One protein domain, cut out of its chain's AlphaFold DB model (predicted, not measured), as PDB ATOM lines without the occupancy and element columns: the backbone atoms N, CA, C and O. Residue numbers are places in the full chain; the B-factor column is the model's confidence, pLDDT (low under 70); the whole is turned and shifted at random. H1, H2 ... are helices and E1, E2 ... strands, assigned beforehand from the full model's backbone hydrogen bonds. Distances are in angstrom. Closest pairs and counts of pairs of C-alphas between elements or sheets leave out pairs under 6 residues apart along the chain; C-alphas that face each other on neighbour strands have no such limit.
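What this domain is: This is residues 17 to 74 and 109 to 129 of the 129 residues of the protein "DUF2846 domain-containing protein" of Alphaproteobacteria bacterium 13_1_20CM_3_64_12 (UniProt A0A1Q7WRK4). A long hairpin, E2 and E3, with short E1 along E2 makes an antiparallel sheet, order E1 - E2 - E3, face to face with the smaller antiparallel sheet E4 - E5 in a small sandwich; H1 lies beyond E4. The 79 printed residues hold five named strands, then one named helix, class mixed, compact with a radius of gyration of the C-alphas of 12.8 A and spans of 34 by 32 by 19 A.

Where its parts are: E1, residues 17 to 19, begins at C-alpha 17 (115.675, 128.423, 111.966). E2, residues 40 to 48, is 26.6 A long; E3, residues 51 to 61, 29.1 A. E4 is residues 68 to 73, E5 residues 109 to 113. H1, residues 115 to 127, 18.3 A, ends at C-alpha 127 (99.573, 142.735, 120.194).

How they stand to each other: E1 E2 E3 form a meander, each strand the antiparallel neighbour of the one before. Within hydrogen-bond range are N 18 and O 45, 2.8 A, N 44 and O 57, 2.9 A, and, between E4 and E5, N 70 and O 111, 2.8 A. The closest C-alphas of E3 and E5, Gly 55 and Asp 109, are 6.1 A apart; those of E4 and H1, Phe 68 and Ala 118, 6.2 A. Every O i to N i+4 pair in H1 is within range.

The domain as a whole: Residues 75 to 108 are not printed, with 5.5 A between C-alphas 74 and 109. The link E1 to E2 is long, 20 residues. Residues 26, 128 and 129 are under pLDDT 70.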
ATOM      1  N   VAL A  17     116.513 128.707 113.131       92.69
ATOM      2  CA  VAL A  17     115.675 128.423 111.966       92.69
ATOM      3  C   VAL A  17     116.340 128.980 110.716       92.69
ATOM      4  O   VAL A  17     116.725 130.145 110.662       92.69
ATOM      5  N   LYS A  18     116.445 128.151 109.678       95.06
ATOM      6  CA  LYS A  18     117.082 128.481 108.401       95.06
ATOM      7  C   LYS A  18     116.142 128.226 107.235       95.06
ATOM      8  O   LYS A  18     115.404 127.241 107.235       95.06
ATOM      9  N   LEU A  19     116.256 129.067 106.210       95.94
ATOM     10  CA  LEU A  19     115.626 128.889 104.906       95.94
ATOM     11  C   LEU A  19     116.712 128.732 103.843       95.94
ATOM     12  O   LEU A  19     117.465 129.675 103.574       95.94
ATOM     13  N   ASP A  20     116.793 127.534 103.267       96.19
ATOM     14  CA  ASP A  20     117.840 127.115 102.325       96.19
ATOM     15  C   ASP A  20     119.250 127.212 102.934       96.19
ATOM     16  O   ASP A  20     120.202 127.681 102.313       96.19
ATOM     17  N   GLY A  21     119.373 126.832 104.210       94.38
ATOM     18  CA  GLY A  21     120.623 126.900 104.973       94.38
ATOM     19  C   GLY A  21     121.015 128.304 105.454       94.38
ATOM     20  O   GLY A  21     121.919 128.427 106.279       94.38
ATOM     21  N   VAL A  22     120.320 129.353 105.009       93.94
ATOM     22  CA  VAL A  22     120.559 130.732 105.454       93.94
ATOM     23  C   VAL A  22     119.746 131.010 106.720       93.94
ATOM     24  O   VAL A  22     118.530 130.790 106.691       93.94
ATOM     25  N   PRO A  23     120.368 131.504 107.807       90.88
ATOM     26  CA  PRO A  23     119.651 131.858 109.026       90.88
ATOM     27  C   PRO A  23     118.523 132.847 108.753       90.88
ATOM     28  O   PRO A  23     118.708 133.864 108.082       90.88
ATOM     29  N   MET A  24     117.351 132.528 109.283       88.88
ATOM     30  CA  MET A  24     116.299 133.504 109.521       88.88
ATOM     31  C   MET A  24     116.575 134.175 110.874       88.88
ATOM     32  O   MET A  24     117.352 133.653 111.673       88.88
ATOM     33  N   SER A  25     115.969 135.334 111.146       74.62
ATOM     34  CA  SER A  25     116.039 135.940 112.486       74.62
ATOM     35  C   SER A  25     115.631 134.931 113.568       74.62
ATOM     36  O   SER A  25     114.739 134.117 113.319       74.62
ATOM     37  N   ASP A  26     116.243 135.018 114.756       67.50
ATOM     38  CA  ASP A  26     115.995 134.090 115.868       67.50
ATOM     39  C   ASP A  26     114.496 133.928 116.140       67.50
ATOM     40  O   ASP A  26     113.810 134.872 116.551       67.50
ATOM     41  N   LEU A  27     113.990 132.713 115.937       83.00
ATOM     42  CA  LEU A  27     112.616 132.380 116.268       83.00
ATOM     43  C   LEU A  27     112.560 132.014 117.750       83.00
ATOM     44  O   LEU A  27     113.189 131.055 118.179       83.00
ATOM     45  N   LYS A  28     111.803 132.779 118.531       84.31
ATOM     46  CA  LYS A  28     111.500 132.535 119.950       84.31
ATOM     47  C   LYS A  28     110.018 132.258 120.150       84.31
ATOM     48  O   LYS A  28     109.192 132.533 119.272       84.31
ATOM     49  N   THR A  29     109.660 131.764 121.327       81.44
ATOM     50  CA  THR A  29     108.265 131.542 121.701       81.44
ATOM     51  C   THR A  29     107.493 132.853 121.612       81.44
ATOM     52  O   THR A  29     107.899 133.863 122.184       81.44
ATOM     53  N   GLY A  30     106.365 132.851 120.904       82.06
ATOM     54  CA  GLY A  30     105.554 134.061 120.741       82.06
ATOM     55  C   GLY A  30     106.169 135.103 119.798       82.06
ATOM     56  O   GLY A  30     105.825 136.280 119.872       82.06
ATOM     57  N   THR A  31     107.071 134.695 118.908       85.88
ATOM     58  CA  THR A  31     107.622 135.560 117.856       85.88
ATOM     59  C   THR A  31     107.390 134.948 116.479       85.88
ATOM     60  O   THR A  31     106.909 133.823 116.352       85.88
ATOM     61  N   TYR A  32     107.707 135.707 115.434       89.00
ATOM     62  CA  TYR A  32     107.659 135.244 114.055       89.00
ATOM     63  C   TYR A  32     108.872 135.781 113.293       89.00
ATOM     64  O   TYR A  32     109.370 136.866 113.589       89.00
ATOM     65  N   ALA A  33     109.312 135.027 112.290       90.12
ATOM     66  CA  ALA A  33     110.352 135.423 111.350       90.12
ATOM     67  C   ALA A  33     109.825 135.282 109.918       90.12
ATOM     68  O   ALA A  33     108.908 134.501 109.656       90.12
ATOM     69  N   TYR A  34     110.395 136.045 108.991       91.81
ATOM     70  CA  TYR A  34     110.042 136.000 107.576       91.81
ATOM     71  C   TYR A  34     111.289 136.207 106.720       91.81
ATOM     72  O   TYR A  34     112.272 136.798 107.167       91.81
ATOM     73  N   ALA A  35     111.246 135.695 105.496       92.94
ATOM     74  CA  ALA A  35     112.280 135.885 104.495       92.94
ATOM     75  C   ALA A  35     111.645 135.817 103.107       92.94
ATOM     76  O   ALA A  35     110.799 134.957 102.857       92.94
ATOM     77  N   ASP A  36     112.085 136.693 102.210       94.00
ATOM     78  CA  ASP A  36     111.679 136.653 100.810       94.00
ATOM     79  C   ASP A  36     112.612 135.739 100.011       94.00
ATOM     80  O   ASP A  36     113.842 135.763 100.160       94.00
ATOM     81  N   ARG A  37     112.014 134.925  99.139       93.94
ATOM     82  CA  ARG A  37     112.724 134.021  98.232       93.94
ATOM     83  C   ARG A  37     112.105 134.042  96.835       93.94
ATOM     84  O   ARG A  37     110.898 134.260  96.712       93.94
ATOM     85  N   PRO A  38     112.909 133.807  95.779       96.00
ATOM     86  CA  PRO A  38     112.380 133.497  94.454       96.00
ATOM     87  C   PRO A  38     111.421 132.302  94.501       96.00
ATOM     88  O   PRO A  38     111.469 131.509  95.430       96.00
ATOM     89  N   ALA A  39     110.579 132.145  93.481       97.06
ATOM     90  CA  ALA A  39     109.776 130.934  93.337       97.06
ATOM     91  C   ALA A  39     110.679 129.709  93.116       97.06
ATOM     92  O   ALA A  39     111.643 129.788  92.352       97.06
ATOM     93  N   GLY A  40     110.343 128.573  93.721       97.62
ATOM     94  CA  GLY A  40     111.113 127.347  93.541       97.62
ATOM     95  C   GLY A  40     110.954 126.352  94.679       97.62
ATOM     96  O   GLY A  40     109.996 126.394  95.447       97.62
ATOM     97  N   GLN A  41     111.888 125.406  94.741       98.25
ATOM     98  CA  GLN A  41     111.995 124.474  95.858       98.25
ATOM     99  C   GLN A  41     112.801 125.123  96.976       98.25
ATOM    100  O   GLN A  41     113.880 125.657  96.722       98.25
ATOM    101  N   HIS A  42     112.280 125.031  98.193       97.69
ATOM    102  CA  HIS A  42     112.925 125.541  99.391       97.69
ATOM    103  C   HIS A  42     112.841 124.539 100.528       97.69
ATOM    104  O   HIS A  42     111.910 123.731 100.593       97.69
ATOM    105  N   GLN A  43     113.773 124.656 101.466       97.44
ATOM    106  CA  GLN A  43     113.776 123.862 102.686       97.44
ATOM    107  C   GLN A  43     113.856 124.763 103.917       97.44
ATOM    108  O   GLN A  43     114.811 125.523 104.098       97.44
ATOM    109  N   LEU A  44     112.864 124.627 104.796       95.69
ATOM    110  CA  LEU A  44     112.956 125.095 106.172       95.69
ATOM    111  C   LEU A  44     113.720 124.065 106.994       95.69
ATOM    112  O   LEU A  44     113.463 122.864 106.887       95.69
ATOM    113  N   SER A  45     114.627 124.536 107.840       94.81
ATOM    114  CA  SER A  45     115.311 123.692 108.814       94.81
ATOM    115  C   SER A  45     115.388 124.353 110.182       94.81
ATOM    116  O   SER A  45     115.447 125.575 110.277       94.81
ATOM    117  N   ALA A  46     115.372 123.546 111.240       92.81
ATOM    118  CA  ALA A  46     115.492 124.001 112.618       92.81
ATOM    119  C   ALA A  46     116.498 123.158 113.396       92.81
ATOM    120  O   ALA A  46     116.438 121.924 113.375       92.81
ATOM    121  N   THR A  47     117.366 123.835 114.144       89.94
ATOM    122  CA  THR A  47     118.264 123.231 115.131       89.94
ATOM    123  C   THR A  47     118.190 123.981 116.458       89.94
ATOM    124  O   THR A  47     117.616 125.067 116.549       89.94
ATOM    125  N   ALA A  48     118.724 123.375 117.514       84.50
ATOM    126  CA  ALA A  48     118.837 124.005 118.819       84.50
ATOM    127  C   ALA A  48     120.128 123.548 119.497       84.50
ATOM    128  O   ALA A  48     120.602 122.428 119.287       84.50
ATOM    129  N   SER A  49     120.696 124.425 120.322       78.81
ATOM    130  CA  SER A  49     121.895 124.102 121.094       78.81
ATOM    131  C   SER A  49     121.644 122.887 121.983       78.81
ATOM    132  O   SER A  49     120.616 122.810 122.649       78.81
ATOM    133  N   LEU A  50     122.595 121.947 122.001       74.38
ATOM    134  CA  LEU A  50     122.519 120.697 122.773       74.38
ATOM    135  C   LEU A  50     121.339 119.778 122.401       74.38
ATOM    136  O   LEU A  50     121.110 118.779 123.081       74.38
ATOM    137  N   PHE A  51     120.628 120.068 121.307       80.44
ATOM    138  CA  PHE A  51     119.575 119.215 120.778       80.44
ATOM    139  C   PHE A  51     120.086 118.436 119.557       80.44
ATOM    140  O   PHE A  51     120.371 119.040 118.520       80.44
ATOM    141  N   PRO A  52     120.206 117.102 119.629       81.19
ATOM    142  CA  PRO A  52     120.631 116.310 118.483       81.19
ATOM    143  C   PRO A  52     119.500 116.162 117.459       81.19
ATOM    144  O   PRO A  52     118.407 115.710 117.790       81.19
ATOM    145  N   GLY A  53     119.794 116.444 116.191       87.44
ATOM    146  CA  GLY A  53     118.855 116.287 115.076       87.44
ATOM    147  C   GLY A  53     118.447 117.616 114.446       87.44
ATOM    148  O   GLY A  53     118.703 118.691 114.985       87.44
ATOM    149  N   VAL A  54     117.821 117.528 113.274       90.81
ATOM    150  CA  VAL A  54     117.387 118.686 112.483       90.81
ATOM    151  C   VAL A  54     115.924 118.486 112.113       90.81
ATOM    152  O   VAL A  54     115.549 117.427 111.614       90.81
ATOM    153  N   GLY A  55     115.084 119.480 112.395       91.19
ATOM    154  CA  GLY A  55     113.706 119.498 111.907       91.19
ATOM    155  C   GLY A  55     113.739 120.042 110.492       91.19
ATOM    156  O   GLY A  55     114.382 121.066 110.284       91.19
ATOM    157  N   GLN A  56     113.113 119.378 109.521       94.44
ATOM    158  CA  GLN A  56     113.126 119.818 108.124       94.44
ATOM    159  C   GLN A  56     111.724 119.816 107.526       94.44
ATOM    160  O   GLN A  56     110.895 118.960 107.839       94.44
ATOM    161  N   ARG A  57     111.469 120.781 106.644       95.12
ATOM    162  CA  ARG A  57     110.243 120.855 105.857       95.12
ATOM    163  C   ARG A  57     110.554 121.399 104.472       95.12
ATOM    164  O   ARG A  57     110.894 122.571 104.328       95.12
ATOM    165  N   ASP A  58     110.374 120.551 103.469       96.88
ATOM    166  CA  ASP A  58     110.449 120.962 102.072       96.88
ATOM    167  C   ASP A  58     109.145 121.645 101.643       96.88
ATOM    168  O   ASP A  58     108.044 121.285 102.086       96.88
ATOM    169  N   MET A  59     109.267 122.641 100.771       96.19
ATOM    170  CA  MET A  59     108.141 123.361 100.193       96.19
ATOM    171  C   MET A  59     108.439 123.815  98.766       96.19
ATOM    172  O   MET A  59     109.563 124.172  98.427       96.19
ATOM    173  N   SER A  60     107.390 123.865  97.948       97.25
ATOM    174  CA  SER A  60     107.433 124.427  96.602       97.25
ATOM    175  C   SER A  60     106.644 125.733  96.578       97.25
ATOM    176  O   SER A  60     105.469 125.760  96.955       97.25
ATOM    177  N   THR A  61     107.294 126.819  96.167       96.81
ATOM    178  CA  THR A  61     106.746 128.176  96.216       96.81
ATOM    179  C   THR A  61     106.485 128.734  94.820       96.81
ATOM    180  O   THR A  61     107.155 128.398  93.843       96.81
ATOM    181  N   GLN A  62     105.492 129.615  94.722       97.31
ATOM    182  CA  GLN A  62     105.167 130.369  93.513       97.31
ATOM    183  C   GLN A  62     105.404 131.864  93.732       97.31
ATOM    184  O   GLN A  62     105.259 132.371  94.844       97.31
ATOM    185  N   SER A  63     105.720 132.576  92.648       96.38
ATOM    186  CA  SER A  63     105.931 134.026  92.693       96.38
ATOM    187  C   SER A  63     104.664 134.747  93.156       96.38
ATOM    188  O   SER A  63     103.556 134.386  92.756       96.38
ATOM    189  N   GLY A  64     104.829 135.762  94.008       95.50
ATOM    190  CA  GLY A  64     103.727 136.568  94.539       95.50
ATOM    191  C   GLY A  64     102.869 135.880  95.607       95.50
ATOM    192  O   GLY A  64     101.838 136.432  95.982       95.50
ATOM    193  N   ARG A  65     103.263 134.698  96.104       96.12
ATOM    194  CA  ARG A  65     102.572 134.004  97.201       96.12
ATOM    195  C   ARG A  65     103.396 134.014  98.481       96.12
ATOM    196  O   ARG A  65     104.592 133.743  98.458       96.12
ATOM    197  N   THR A  66     102.728 134.250  99.608       96.19
ATOM    198  CA  THR A  66     103.304 134.067 100.943       96.19
ATOM    199  C   THR A  66     102.887 132.713 101.501       96.19
ATOM    200  O   THR A  66     101.714 132.349 101.449       96.19
ATOM    201  N   TYR A  67     103.850 131.977 102.046       96.44
ATOM    202  CA  TYR A  67     103.633 130.676 102.671       96.44
ATOM    203  C   TYR A  67     103.868 130.810 104.170       96.44
ATOM    204  O   TYR A  67     104.864 131.394 104.594       96.44
ATOM    205  N   PHE A  68     102.947 130.278 104.966       96.25
ATOM    206  CA  PHE A  68     102.971 130.421 106.414       96.25
ATOM    207  C   PHE A  68     103.158 129.065 107.077       96.25
ATOM    208  O   PHE A  68     102.519 128.084 106.696       96.25
ATOM    209  N   PHE A  69     104.006 129.029 108.101       95.31
ATOM    210  CA  PHE A  69     104.262 127.830 108.883       95.31
ATOM    211  C   PHE A  69     104.225 128.162 110.368       95.31
ATOM    212  O   PHE A  69     104.856 129.118 110.817       95.31
ATOM    213  N   LEU A  70     103.502 127.348 111.129       93.44
ATOM    214  CA  LEU A  70     103.575 127.331 112.578       93.44
ATOM    215  C   LEU A  70     104.691 126.379 112.998       93.44
ATOM    216  O   LEU A  70     104.608 125.179 112.736       93.44
ATOM    217  N   ALA A  71     105.710 126.910 113.663       91.69
ATOM    218  CA  ALA A  71     106.715 126.097 114.327       91.69
ATOM    219  C   ALA A  71     106.210 125.684 115.714       91.69
ATOM    220  O   ALA A  71     105.739 126.529 116.475       91.69
ATOM    221  N   ARG A  72     106.313 124.398 116.046       89.38
ATOM    222  CA  ARG A  72     106.044 123.878 117.395       89.38
ATOM    223  C   ARG A  72     107.181 122.979 117.834       89.38
ATOM    224  O   ARG A  72     107.750 122.270 117.010       89.38
ATOM    225  N   THR A  73     107.453 122.945 119.135       87.69
ATOM    226  CA  THR A  73     108.345 121.937 119.726       87.69
ATOM    227  C   THR A  73     107.889 120.535 119.329       87.69
ATOM    228  O   THR A  73     106.707 120.212 119.522       87.69
ATOM    229  N   SER A  74     108.808 119.707 118.840       88.88
ATOM    230  CA  SER A  74     108.504 118.313 118.519       88.88
ATOM    231  C   SER A  74     108.148 117.510 119.775       88.88
ATOM    232  O   SER A  74     108.460 117.903 120.904       88.88
ATOM    233  N   ASP A 109     108.834 120.978 114.692       92.00
ATOM    234  CA  ASP A 109     107.985 120.576 113.579       92.00
ATOM    235  C   ASP A 109     107.337 121.820 112.954       92.00
ATOM    236  O   ASP A 109     106.878 122.723 113.662       92.00
ATOM    237  N   PHE A 110     107.276 121.855 111.620       93.69
ATOM    238  CA  PHE A 110     106.667 122.947 110.856       93.69
ATOM    239  C   PHE A 110     105.322 122.518 110.268       93.69
ATOM    240  O   PHE A 110     105.255 121.634 109.409       93.69
ATOM    241  N   PHE A 111     104.253 123.190 110.684       93.94
ATOM    242  CA  PHE A 111     102.895 122.936 110.212       93.94
ATOM    243  C   PHE A 111     102.463 124.045 109.253       93.94
ATOM    244  O   PHE A 111     102.473 125.205 109.661       93.94
ATOM    245  N   PRO A 112     102.080 123.739 108.002       95.69
ATOM    246  CA  PRO A 112     101.563 124.760 107.102       95.69
ATOM    247  C   PRO A 112     100.291 125.381 107.689       95.69
ATOM    248  O   PRO A 112      99.457 124.681 108.267       95.69
ATOM    249  N   LEU A 113     100.155 126.694 107.537       93.88
ATOM    250  CA  LEU A 113      98.961 127.439 107.915       93.88
ATOM    251  C   LEU A 113      98.306 128.053 106.683       93.88
ATOM    252  O   LEU A 113      98.979 128.586 105.802       93.88
ATOM    253  N   GLU A 114      96.977 128.045 106.691       94.38
ATOM    254  CA  GLU A 114      96.187 128.881 105.796       94.38
ATOM    255  C   GLU A 114      96.416 130.361 106.114       94.38
ATOM    256  O   GLU A 114      96.607 130.748 107.272       94.38
ATOM    257  N   GLU A 115      96.358 131.205 105.086       93.62
ATOM    258  CA  GLU A 115      96.675 132.630 105.202       93.62
ATOM    259  C   GLU A 115      95.827 133.341 106.267       93.62
ATOM    260  O   GLU A 115      96.350 134.142 107.042       93.62
ATOM    261  N   SER A 116      94.531 133.035 106.351       94.75
ATOM    262  CA  SER A 116      93.639 133.638 107.348       94.75
ATOM    263  C   SER A 116      94.071 133.301 108.778       94.75
ATOM    264  O   SER A 116      94.196 134.197 109.611       94.75
ATOM    265  N   ALA A 117      94.377 132.029 109.051       92.69
ATOM    266  CA  ALA A 117      94.851 131.574 110.355       92.69
ATOM    267  C   ALA A 117      96.219 132.176 110.705       92.69
ATOM    268  O   ALA A 117      96.449 132.597 111.843       92.69
ATOM    269  N   ALA A 118      97.118 132.263 109.724       93.38
ATOM    270  CA  ALA A 118      98.430 132.860 109.907       93.38
ATOM    271  C   ALA A 118      98.344 134.360 110.210       93.38
ATOM    272  O   ALA A 118      99.006 134.835 111.131       93.38
ATOM    273  N   ARG A 119      97.494 135.104 109.493       93.25
ATOM    274  CA  ARG A 119      97.277 136.538 109.731       93.25
ATOM    275  C   ARG A 119      96.718 136.806 111.121       93.25
ATOM    276  O   ARG A 119      97.233 137.696 111.790       93.25
ATOM    277  N   THR A 120      95.733 136.026 111.569       91.25
ATOM    278  CA  THR A 120      95.211 136.118 112.942       91.25
ATOM    279  C   THR A 120      96.316 135.855 113.959       91.25
ATOM    280  O   THR A 120      96.539 136.671 114.845       91.25
ATOM    281  N   THR A 121      97.088 134.781 113.772       89.31
ATOM    282  CA  THR A 121      98.192 134.434 114.680       89.31
ATOM    283  C   THR A 121      99.232 135.555 114.747       89.31
ATOM    284  O   THR A 121      99.613 135.981 115.829       89.31
ATOM    285  N   ILE A 122      99.676 136.088 113.603       89.12
ATOM    286  CA  ILE A 122     100.654 137.186 113.556       89.12
ATOM    287  C   ILE A 122     100.089 138.457 114.200       89.12
ATOM    288  O   ILE A 122     100.831 139.176 114.869       89.12
ATOM    289  N   ALA A 123      98.799 138.750 114.012       89.88
ATOM    290  CA  ALA A 123      98.149 139.879 114.669       89.88
ATOM    291  C   ALA A 123      98.176 139.723 116.197       89.88
ATOM    292  O   ALA A 123      98.607 140.648 116.885       89.88
ATOM    293  N   ASP A 124      97.832 138.540 116.712       84.69
ATOM    294  CA  ASP A 124      97.895 138.234 118.145       84.69
ATOM    295  C   ASP A 124      99.325 138.364 118.692       84.69
ATOM    296  O   ASP A 124      99.538 138.944 119.757       84.69
ATOM    297  N   LEU A 125     100.326 137.886 117.941       84.81
ATOM    298  CA  LEU A 125     101.738 138.012 118.319       84.81
ATOM    299  C   LEU A 125     102.200 139.473 118.367       84.81
ATOM    300  O   LEU A 125     102.966 139.837 119.254       84.81
ATOM    301  N   ARG A 126     101.735 140.322 117.443       83.19
ATOM    302  CA  ARG A 126     102.061 141.757 117.427       83.19
ATOM    303  C   ARG A 126     101.429 142.521 118.586       83.19
ATOM    304  O   ARG A 126     102.044 143.455 119.073       83.19
ATOM    305  N   LEU A 127     100.231 142.134 119.026       75.69
ATOM    306  CA  LEU A 127      99.573 142.735 120.194       75.69
ATOM    307  C   LEU A 127     100.258 142.374 121.519       75.69
ATOM    308  O   LEU A 127     100.033 143.038 122.527       75.69
ATOM    309  N   ALA A 128     101.048 141.299 121.534       67.38
ATOM    310  CA  ALA A 128     101.755 140.819 122.715       67.38
ATOM    311  C   ALA A 128     103.187 141.377 122.865       67.38
ATOM    312  O   ALA A 128     103.834 141.043 123.865       67.38
ATOM    313  N   GLN A 129     103.667 142.164 121.891       60.38
ATOM    314  CA  GLN A 129     104.942 142.900 121.917       60.38
ATOM    315  C   GLN A 129     104.774 144.254 122.605       60.38
ATOM    316  O   GLN A 129     105.706 144.628 123.350       60.38
TER     317      GLN A 129